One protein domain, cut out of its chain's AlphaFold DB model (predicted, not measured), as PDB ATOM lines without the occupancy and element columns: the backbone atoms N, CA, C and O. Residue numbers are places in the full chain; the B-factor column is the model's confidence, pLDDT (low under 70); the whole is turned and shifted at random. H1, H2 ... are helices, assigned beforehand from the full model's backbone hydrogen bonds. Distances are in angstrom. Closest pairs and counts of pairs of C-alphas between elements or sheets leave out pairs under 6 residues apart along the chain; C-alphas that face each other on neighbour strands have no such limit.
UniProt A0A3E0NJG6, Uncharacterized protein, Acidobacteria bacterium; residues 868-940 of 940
ATOM      1  N   ASP A 868     173.247 182.162 120.724       70.69
ATOM      2  CA  ASP A 868     172.503 181.929 121.972       70.69
ATOM      3  C   ASP A 868     171.053 182.442 121.852       70.69
ATOM      4  O   ASP A 868     170.782 183.639 122.001       70.69
ATOM      5  N   HIS A 869     170.112 181.543 121.542       78.19
ATOM      6  CA  HIS A 869     168.696 181.897 121.427       78.19
ATOM      7  C   HIS A 869     168.015 182.042 122.799       78.19
ATOM      8  O   HIS A 869     167.239 182.979 122.998       78.19
ATOM      9  N   ASP A 870     168.335 181.172 123.757       80.00
ATOM     10  CA  ASP A 870     167.704 181.124 125.083       80.00
ATOM     11  C   ASP A 870     168.000 182.358 125.951       80.00
ATOM     12  O   ASP A 870     167.115 182.835 126.660       80.00
ATOM     13  N   ALA A 871     169.223 182.902 125.921       71.69
ATOM     14  CA  ALA A 871     169.568 184.073 126.733       71.69
ATOM     15  C   ALA A 871     169.125 185.409 126.111       71.69
ATOM     16  O   ALA A 871     169.083 186.431 126.808       71.69
ATOM     17  N   LEU A 872     168.837 185.429 124.804       72.81
ATOM     18  CA  LEU A 872     168.542 186.647 124.040       72.81
ATOM     19  C   LEU A 872     167.076 186.757 123.586       72.81
ATOM     20  O   LEU A 872     166.602 187.875 123.350       72.81
ATOM     21  N   TYR A 873     166.363 185.632 123.461       79.88
ATOM     22  CA  TYR A 873     165.015 185.529 122.891       79.88
ATOM     23  C   TYR A 873     164.136 184.531 123.677       79.88
ATOM     24  O   TYR A 873     164.207 184.474 124.899       79.88
ATOM     25  N   PHE A 874     163.214 183.839 123.000       81.62
ATOM     26  CA  PHE A 874     162.289 182.881 123.615       81.62
ATOM     27  C   PHE A 874     162.995 181.537 123.877       81.62
ATOM     28  O   PHE A 874     163.677 181.071 122.964       81.62
ATOM     29  N   PRO A 875     162.822 180.883 125.041       81.06
ATOM     30  CA  PRO A 875     163.494 179.614 125.315       81.06
ATOM     31  C   PRO A 875     163.038 178.483 124.378       81.06
ATOM     32  O   PRO A 875     161.859 178.115 124.355       81.06
ATOM     33  N   ILE A 876     163.988 177.926 123.622       77.19
ATOM     34  CA  ILE A 876     163.806 176.773 122.719       77.19
ATOM     35  C   ILE A 876     164.825 175.661 122.998       77.19
ATOM     36  O   ILE A 876     164.503 174.482 122.868       77.19
ATOM     37  N   ASP A 877     166.021 176.020 123.471       74.56
ATOM     38  CA  ASP A 877     167.091 175.091 123.831       74.56
ATOM     39  C   ASP A 877     167.008 174.663 125.306       74.56
ATOM     40  O   ASP A 877     167.872 173.934 125.804       74.56
ATOM     41  N   SER A 878     165.953 175.056 126.026       72.94
ATOM     42  CA  SER A 878     165.632 174.671 127.406       72.94
ATOM     43  C   SER A 878     164.111 174.631 127.653       72.94
ATOM     44  O   SER A 878     163.311 174.759 126.728       72.94
ATOM     45  N   GLY A 879     163.697 174.351 128.895       71.56
ATOM     46  CA  GLY A 879     162.283 174.166 129.242       71.56
ATOM     47  C   GLY A 879     161.651 172.931 128.586       71.56
ATOM     48  O   GLY A 879     162.346 171.964 128.264       71.56
ATOM     49  N   GLU A 880     160.329 172.960 128.402       71.19
ATOM     50  CA  GLU A 880     159.571 171.877 127.751       71.19
ATOM     51  C   GLU A 880     159.748 171.841 126.220       71.19
ATOM     52  O   GLU A 880     159.437 170.832 125.596       71.19
ATOM     53  N   HIS A 881     160.315 172.894 125.618       76.12
ATOM     54  CA  HIS A 881     160.601 172.977 124.180       76.12
ATOM     55  C   HIS A 881     161.919 172.305 123.759       76.12
ATOM     56  O   HIS A 881     162.124 172.044 122.570       76.12
ATOM     57  N   ARG A 882     162.807 171.996 124.718       80.06
ATOM     58  CA  ARG A 882     164.149 171.450 124.464       80.06
ATOM     59  C   ARG A 882     164.109 170.194 123.587       80.06
ATOM     60  O   ARG A 882     163.769 169.108 124.057       80.06
ATOM     61  N   GLY A 883     164.600 170.333 122.357       73.12
ATOM     62  CA  GLY A 883     164.773 169.235 121.403       73.12
ATOM     63  C   GLY A 883     163.518 168.851 120.611       73.12
ATOM     64  O   GLY A 883     163.575 167.875 119.865       73.12
ATOM     65  N   GLU A 884     162.417 169.598 120.742       72.62
ATOM     66  CA  GLU A 884     161.187 169.369 119.967       72.62
ATOM     67  C   GLU A 884     161.301 169.928 118.532       72.62
ATOM     68  O   GLU A 884     160.818 169.313 117.578       72.62
ATOM     69  N   TRP A 885     162.014 171.047 118.354       74.75
ATOM     70  CA  TRP A 885     162.263 171.704 117.061       74.75
ATOM     71  C   TRP A 885     163.756 171.956 116.858       74.75
ATOM     72  O   TRP A 885     164.490 172.134 117.825       74.75
ATOM     73  N   ASN A 886     164.213 171.922 115.603       68.44
ATOM     74  CA  ASN A 886     165.647 171.995 115.273       68.44
ATOM     75  C   ASN A 886     165.937 172.863 114.032       68.44
ATOM     76  O   ASN A 886     167.083 172.942 113.599       68.44
ATOM     77  N   GLN A 887     164.925 173.496 113.425       75.06
ATOM     78  CA  GLN A 887     165.106 174.445 112.328       75.06
ATOM     79  C   GLN A 887     164.513 175.799 112.703       75.06
ATOM     80  O   GLN A 887     163.379 175.887 113.169       75.06
ATOM     81  N   CYS A 888     165.224 176.887 112.400       77.50
ATOM     82  CA  CYS A 888     164.730 178.251 112.624       77.50
ATOM     83  C   CYS A 888     163.341 178.473 111.992       77.50
ATOM     84  O   CYS A 888     162.502 179.188 112.539       77.50
ATOM     85  N   GLN A 889     163.086 177.827 110.850       77.38
ATOM     86  CA  GLN A 889     161.842 177.912 110.082       77.38
ATOM     87  C   GLN A 889     160.640 177.230 110.768       77.38
ATOM     88  O   GLN A 889     159.507 177.588 110.442       77.38
ATOM     89  N   ASP A 890     160.863 176.322 111.731       77.62
ATOM     90  CA  ASP A 890     159.800 175.664 112.512       77.62
ATOM     91  C   ASP A 890     158.977 176.710 113.289       77.62
ATOM     92  O   ASP A 890     157.748 176.661 113.314       77.62
ATOM     93  N   CYS A 891     159.656 177.720 113.848       78.94
ATOM     94  CA  CYS A 891     159.032 178.849 114.544       78.94
ATOM     95  C   CYS A 891     158.919 180.112 113.667       78.94
ATOM     96  O   CYS A 891     157.942 180.861 113.778       78.94
ATOM     97  N   HIS A 892     159.893 180.366 112.783       83.75
ATOM     98  CA  HIS A 892     159.985 181.579 111.963       83.75
ATOM     99  C   HIS A 892     159.483 181.375 110.532       83.75
ATOM    100  O   HIS A 892     160.245 181.287 109.571       83.75
ATOM    101  N   VAL A 893     158.159 181.409 110.375       79.81
ATOM    102  CA  VAL A 893     157.441 181.134 109.114       79.81
ATOM    103  C   VAL A 893     157.669 182.139 107.964       79.81
ATOM    104  O   VAL A 893     156.964 182.115 106.955       79.81
ATOM    105  N   THR A 894     158.618 183.068 108.087       78.56
ATOM    106  CA  THR A 894     159.084 183.926 106.987       78.56
ATOM    107  C   THR A 894     160.604 183.807 106.870       78.56
ATOM    108  O   THR A 894     161.299 184.452 107.654       78.56
ATOM    109  N   PRO A 895     161.130 183.063 105.872       67.06
ATOM    110  CA  PRO A 895     162.565 182.773 105.744       67.06
ATOM    111  C   PRO A 895     163.494 183.998 105.682       67.06
ATOM    112  O   PRO A 895     164.661 183.910 106.037       67.06
ATOM    113  N   SER A 896     162.982 185.157 105.259       66.06
ATOM    114  CA  SER A 896     163.722 186.428 105.200       66.06
ATOM    115  C   SER A 896     163.406 187.396 106.350       66.06
ATOM    116  O   SER A 896     163.779 188.567 106.302       66.06
ATOM    117  N   ASN A 897     162.672 186.960 107.381       72.06
ATOM    118  CA  ASN A 897     162.313 187.803 108.521       72.06
ATOM    119  C   ASN A 897     162.051 186.985 109.796       72.06
ATOM    120  O   ASN A 897     160.908 186.837 110.232       72.06
ATOM    121  N   TYR A 898     163.131 186.590 110.467       74.94
ATOM    122  CA  TYR A 898     163.135 185.925 111.776       74.94
ATOM    123  C   TYR A 898     162.550 186.766 112.940       74.94
ATOM    124  O   TYR A 898     162.516 186.331 114.082       74.94
ATOM    125  N   ARG A 899     162.013 187.974 112.690       75.50
ATOM    126  CA  ARG A 899     161.164 188.703 113.666       75.50
ATOM    127  C   ARG A 899     159.674 188.380 113.529       75.50
ATOM    128  O   ARG A 899     158.850 188.912 114.281       75.50
ATOM    129  N   HIS A 900     159.307 187.583 112.534       81.19
ATOM    130  CA  HIS A 900     157.982 187.007 112.382       81.19
ATOM    131  C   HIS A 900     158.038 185.555 112.866       81.19
ATOM    132  O   HIS A 900     158.932 184.807 112.481       81.19
ATOM    133  N   PHE A 901     157.122 185.192 113.758       85.31
ATOM    134  CA  PHE A 901     157.051 183.885 114.405       85.31
ATOM    135  C   PHE A 901     155.582 183.509 114.616       85.31
ATOM    136  O   PHE A 901     154.745 184.408 114.761       85.31
ATOM    137  N   GLU A 902     155.273 182.213 114.661       84.19
ATOM    138  CA  GLU A 902     153.918 181.711 114.922       84.19
ATOM    139  C   GLU A 902     153.930 180.511 115.887       84.19
ATOM    140  O   GLU A 902     154.177 179.377 115.492       84.19
ATOM    141  N   CYS A 903     153.596 180.749 117.159       78.06
ATOM    142  CA  CYS A 903     153.540 179.727 118.216       78.06
ATOM    143  C   CYS A 903     152.437 178.677 117.970       78.06
ATOM    144  O   CYS A 903     152.582 177.506 118.310       78.06
ATOM    145  N   ILE A 904     151.327 179.096 117.351       78.25
ATOM    146  CA  ILE A 904     150.094 178.302 117.197       78.25
ATOM    147  C   ILE A 904     150.261 177.102 116.237       78.25
ATOM    148  O   ILE A 904     149.417 176.208 116.205       78.25
ATOM    149  N   LEU A 905     151.336 177.057 115.444       71.75
ATOM    150  CA  LEU A 905     151.536 176.032 114.413       71.75
ATOM    151  C   LEU A 905     152.250 174.764 114.908       71.75
ATOM    152  O   LEU A 905     152.254 173.770 114.182       71.75
ATOM    153  N   CYS A 906     152.827 174.784 116.114       62.09
ATOM    154  CA  CYS A 906     153.798 173.771 116.538       62.09
ATOM    155  C   CYS A 906     153.222 172.652 117.430       62.09
ATOM    156  O   CYS A 906     153.770 171.555 117.450       62.09
ATOM    157  N   HIS A 907     152.098 172.878 118.121       59.16
ATOM    158  CA  HIS A 907     151.352 171.841 118.858       59.16
ATOM    159  C   HIS A 907     149.844 172.157 118.930       59.16
ATOM    160  O   HIS A 907     149.419 173.233 118.500       59.16
ATOM    161  N   GLU A 908     149.015 171.208 119.398       60.06
ATOM    162  CA  GLU A 908     147.543 171.243 119.271       60.06
ATOM    163  C   GLU A 908     146.853 172.304 120.152       60.06
ATOM    164  O   GLU A 908     146.147 172.015 121.113       60.06
ATOM    165  N   HIS A 909     146.967 173.557 119.731       67.06
ATOM    166  CA  HIS A 909     146.166 174.666 120.217       67.06
ATOM    167  C   HIS A 909     144.845 174.736 119.439       67.06
ATOM    168  O   HIS A 909     144.669 175.570 118.544       67.06
ATOM    169  N   ARG A 910     143.871 173.865 119.721       75.06
ATOM    170  CA  ARG A 910     142.533 174.095 119.152       75.06
ATOM    171  C   ARG A 910     141.967 175.354 119.784       75.06
ATOM    172  O   ARG A 910     141.798 175.388 120.997       75.06
ATOM    173  N   GLN A 911     141.610 176.351 118.970       82.00
ATOM    174  CA  GLN A 911     141.048 177.600 119.490       82.00
ATOM    175  C   GLN A 911     139.890 177.345 120.465       82.00
ATOM    176  O   GLN A 911     139.830 177.989 121.491       82.00
ATOM    177  N   SER A 912     139.015 176.369 120.202       81.88
ATOM    178  CA  SER A 912     137.921 176.028 121.121       81.88
ATOM    179  C   SER A 912     138.371 175.491 122.482       81.88
ATOM    180  O   SER A 912     137.664 175.690 123.454       81.88
ATOM    181  N   GLU A 913     139.499 174.784 122.547       81.06
ATOM    182  CA  GLU A 913     140.034 174.228 123.800       81.06
ATOM    183  C   GLU A 913     140.816 175.312 124.559       81.06
ATOM    184  O   GLU A 913     140.676 175.450 125.768       81.06
ATOM    185  N   MET A 914     141.547 176.166 123.839       83.94
ATOM    186  CA  MET A 914     142.248 177.310 124.428       83.94
ATOM    187  C   MET A 914     141.293 178.436 124.862       83.94
ATOM    188  O   MET A 914     141.535 179.042 125.900       83.94
ATOM    189  N   ASP A 915     140.207 178.694 124.124       85.12
ATOM    190  CA  ASP A 915     139.125 179.612 124.516       85.12
ATOM    191  C   ASP A 915     138.453 179.130 125.828       85.12
ATOM    192  O   ASP A 915     138.087 179.968 126.653       85.12
ATOM    193  N   ASP A 916     138.306 177.807 126.022       85.00
ATOM    194  CA  ASP A 916     137.722 177.193 127.228       85.00
ATOM    195  C   ASP A 916     138.681 177.294 128.440       85.00
ATOM    196  O   ASP A 916     138.277 177.787 129.492       85.00
ATOM    197  N   GLU A 917     139.959 176.905 128.304       82.12
ATOM    198  CA  GLU A 917     140.955 177.011 129.399       82.12
ATOM    199  C   GLU A 917     141.222 178.474 129.819       82.12
ATOM    200  O   GLU A 917     141.542 178.759 130.975       82.12
ATOM    201  N   HIS A 918     141.035 179.429 128.903       86.69
ATOM    202  CA  HIS A 918     141.230 180.859 129.155       86.69
ATOM    203  C   HIS A 918     139.920 181.632 129.416       86.69
ATOM    204  O   HIS A 918     139.936 182.867 129.353       86.69
ATOM    205  N   GLU A 919     138.794 180.971 129.744       83.12
ATOM    206  CA  GLU A 919     137.480 181.646 129.869       83.12
ATOM    207  C   GLU A 919     137.461 182.795 130.904       83.12
ATOM    208  O   GLU A 919     136.785 183.811 130.710       83.12
ATOM    209  N   ASP A 920     138.260 182.671 131.970       83.38
ATOM    210  CA  ASP A 920     138.414 183.666 133.040       83.38
ATOM    211  C   ASP A 920     139.514 184.724 132.756       83.38
ATOM    212  O   ASP A 920     139.649 185.712 133.491       83.38
ATOM    213  N   VAL A 921     140.300 184.578 131.678       81.81
ATOM    214  CA  VAL A 921     141.458 185.438 131.367       81.81
ATOM    215  C   VAL A 921     141.030 186.674 130.569       81.81
ATOM    216  O   VAL A 921     141.075 186.750 129.339       81.81
ATOM    217  N   GLY A 922     140.615 187.710 131.300       80.88
ATOM    218  CA  GLY A 922     140.149 188.977 130.734       80.88
ATOM    219  C   GLY A 922     141.181 189.691 129.848       80.88
ATOM    220  O   GLY A 922     142.023 190.436 130.343       80.88
ATOM    221  N   GLY A 923     141.044 189.544 128.527       78.62
ATOM    222  CA  GLY A 923     141.931 190.149 127.522       78.62
ATOM    223  C   GLY A 923     142.629 189.142 126.604       78.62
ATOM    224  O   GLY A 923     143.260 189.577 125.640       78.62
ATOM    225  N   TYR A 924     142.471 187.843 126.874       86.06
ATOM    226  CA  TYR A 924     142.928 186.737 126.038       86.06
ATOM    227  C   TYR A 924     142.557 186.905 124.552       86.06
ATOM    228  O   TYR A 924     141.490 187.427 124.200       86.06
ATOM    229  N   ARG A 925     143.466 186.460 123.678       84.94
ATOM    230  CA  ARG A 925     143.284 186.373 122.226       84.94
ATOM    231  C   ARG A 925     144.088 185.214 121.670       84.94
ATOM    232  O   ARG A 925     145.283 185.114 121.941       84.94
ATOM    233  N   PHE A 926     143.463 184.448 120.789       86.56
ATOM    234  CA  PHE A 926     144.100 183.358 120.069       86.56
ATOM    235  C   PHE A 926     144.984 183.857 118.904       86.56
ATOM    236  O   PHE A 926     144.641 183.738 117.730       86.56
ATOM    237  N   GLU A 927     146.100 184.508 119.244       85.62
ATOM    238  CA  GLU A 927     147.084 185.092 118.318       85.62
ATOM    239  C   GLU A 927     148.499 184.912 118.910       85.62
ATOM    240  O   GLU A 927     148.718 185.268 120.069       85.62
ATOM    241  N   SER A 928     149.490 184.434 118.142       85.81
ATOM    242  CA  SER A 928     150.824 184.049 118.661       85.81
ATOM    243  C   SER A 928     151.556 185.148 119.445       85.81
ATOM    244  O   SER A 928     152.214 184.879 120.445       85.81
ATOM    245  N   ARG A 929     151.391 186.422 119.059       85.75
ATOM    246  CA  ARG A 929     151.949 187.568 119.807       85.75
ATOM    247  C   ARG A 929     151.291 187.802 121.166       85.75
ATOM    248  O   ARG A 929     151.931 188.359 122.053       85.75
ATOM    249  N   SER A 930     150.024 187.427 121.312       84.94
ATOM    250  CA  SER A 930     149.313 187.476 122.593       84.94
ATOM    251  C   SER A 930     149.760 186.319 123.486       84.94
ATOM    252  O   SER A 930     149.988 186.545 124.671       84.94
ATOM    253  N   CYS A 931     149.978 185.135 122.898       83.56
ATOM    254  CA  CYS A 931     150.521 183.957 123.580       83.56
ATOM    255  C   CYS A 931     151.911 184.261 124.164       83.56
ATOM    256  O   CYS A 931     152.065 184.225 125.378       83.56
ATOM    257  N   LEU A 932     152.870 184.721 123.344       84.62
ATOM    258  CA  LEU A 932     154.214 185.113 123.811       84.62
ATOM    259  C   LEU A 932     154.187 186.226 124.878       84.62
ATOM    260  O   LEU A 932     155.053 186.292 125.741       84.62
ATOM    261  N   SER A 933     153.200 187.127 124.838       84.94
ATOM    262  CA  SER A 933     153.071 188.183 125.853       84.94
ATOM    263  C   SER A 933     152.516 187.690 127.195       84.94
ATOM    264  O   SER A 933     152.626 188.432 128.173       84.94
ATOM    265  N   CYS A 934     151.878 186.518 127.235       83.88
ATOM    266  CA  CYS A 934     151.368 185.895 128.460       83.88
ATOM    267  C   CYS A 934     152.329 184.816 128.982       83.88
ATOM    268  O   CYS A 934     152.549 184.754 130.186       83.88
ATOM    269  N   HIS A 935     152.958 184.070 128.068       84.94
ATOM    270  CA  HIS A 935     153.923 182.999 128.322       84.94
ATOM    271  C   HIS A 935     155.286 183.381 127.704       84.94
ATOM    272  O   HIS A 935     155.664 182.837 126.666       84.94
ATOM    273  N   PRO A 936     156.015 184.366 128.270       82.00
ATOM    274  CA  PRO A 936     157.289 184.832 127.712       82.00
ATOM    275  C   PRO A 936     158.416 183.799 127.835       82.00
ATOM    276  O   PRO A 936     159.337 183.825 127.026       82.00
ATOM    277  N   ASP A 937     158.313 182.896 128.812       81.00
ATOM    278  CA  ASP A 937     159.327 181.889 129.147       81.00
ATOM    279  C   ASP A 937     158.887 180.456 128.759       81.00
ATOM    280  O   ASP A 937     159.600 179.492 129.019       81.00
ATOM    281  N   GLY A 938     157.710 180.308 128.135       74.81
ATOM    282  CA  GLY A 938     157.172 179.024 127.661       74.81
ATOM    283  C   GLY A 938     156.431 178.160 128.694       74.81
ATOM    284  O   GLY A 938     155.973 177.086 128.327       74.81
ATOM    285  N   GLU A 939     156.288 178.605 129.946       72.62
ATOM    286  CA  GLU A 939     155.524 177.903 130.998       72.62
ATOM    287  C   GLU A 939     154.013 178.247 130.953       72.62
ATOM    288  O   GLU A 939     153.661 179.399 130.675       72.62
ATOM    289  N   GLU A 940     153.130 177.274 131.246       64.19
ATOM    290  CA  GLU A 940     151.655 177.433 131.367       64.19
ATOM    291  C   GLU A 940     151.207 178.254 132.600       64.19
ATOM    292  O   GLU A 940     151.624 177.933 133.740       64.19
TER     293      GLU A 940
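What this domain is: This is residues 868 to 940 of the 940 residues of an uncharacterized protein of Acidobacteria bacterium (UniProt A0A3E0NJG6). Little regular structure: the fold is mostly loops, with three short, separate helices. H1 and the loop of residues 868 to 887 are towards one end of the longest axis, H2 is towards the other, and H3 is between. The printed part has 73 residues, 18 in named helices, ordered H1, H2, H3, with no named strand; its class is all helix. It is compact, with a radius of gyration of the C-alphas of 12.9 A and spans of 36 by 24 by 19 A.

Where its parts are: After residues 868 to 887, H1 takes residues 888 to 891, from C-alpha 888 at (164.730, 178.251, 112.624), 6.0 A long. H2, residues 911 to 917, is 9.9 A long. H3, residues 928 to 934, is 10.0 A long, ending with C-alpha 934 at (151.368, 185.895, 128.460).

How they stand to each other: H1, H2 and H3 are apart from one another. In H2 and H3 every O i to N i+4 pair is within hydrogen-bond range; H1 is too short for one.

The domain as a whole: The C-alphas of Ser 896 and Asp 920, the farthest apart, are 37.7 A apart. The printed part has no cut. The link H1 to H2 is long. pLDDT is under 70 at residues 886, 895 to 896, 906 to 909 and 940.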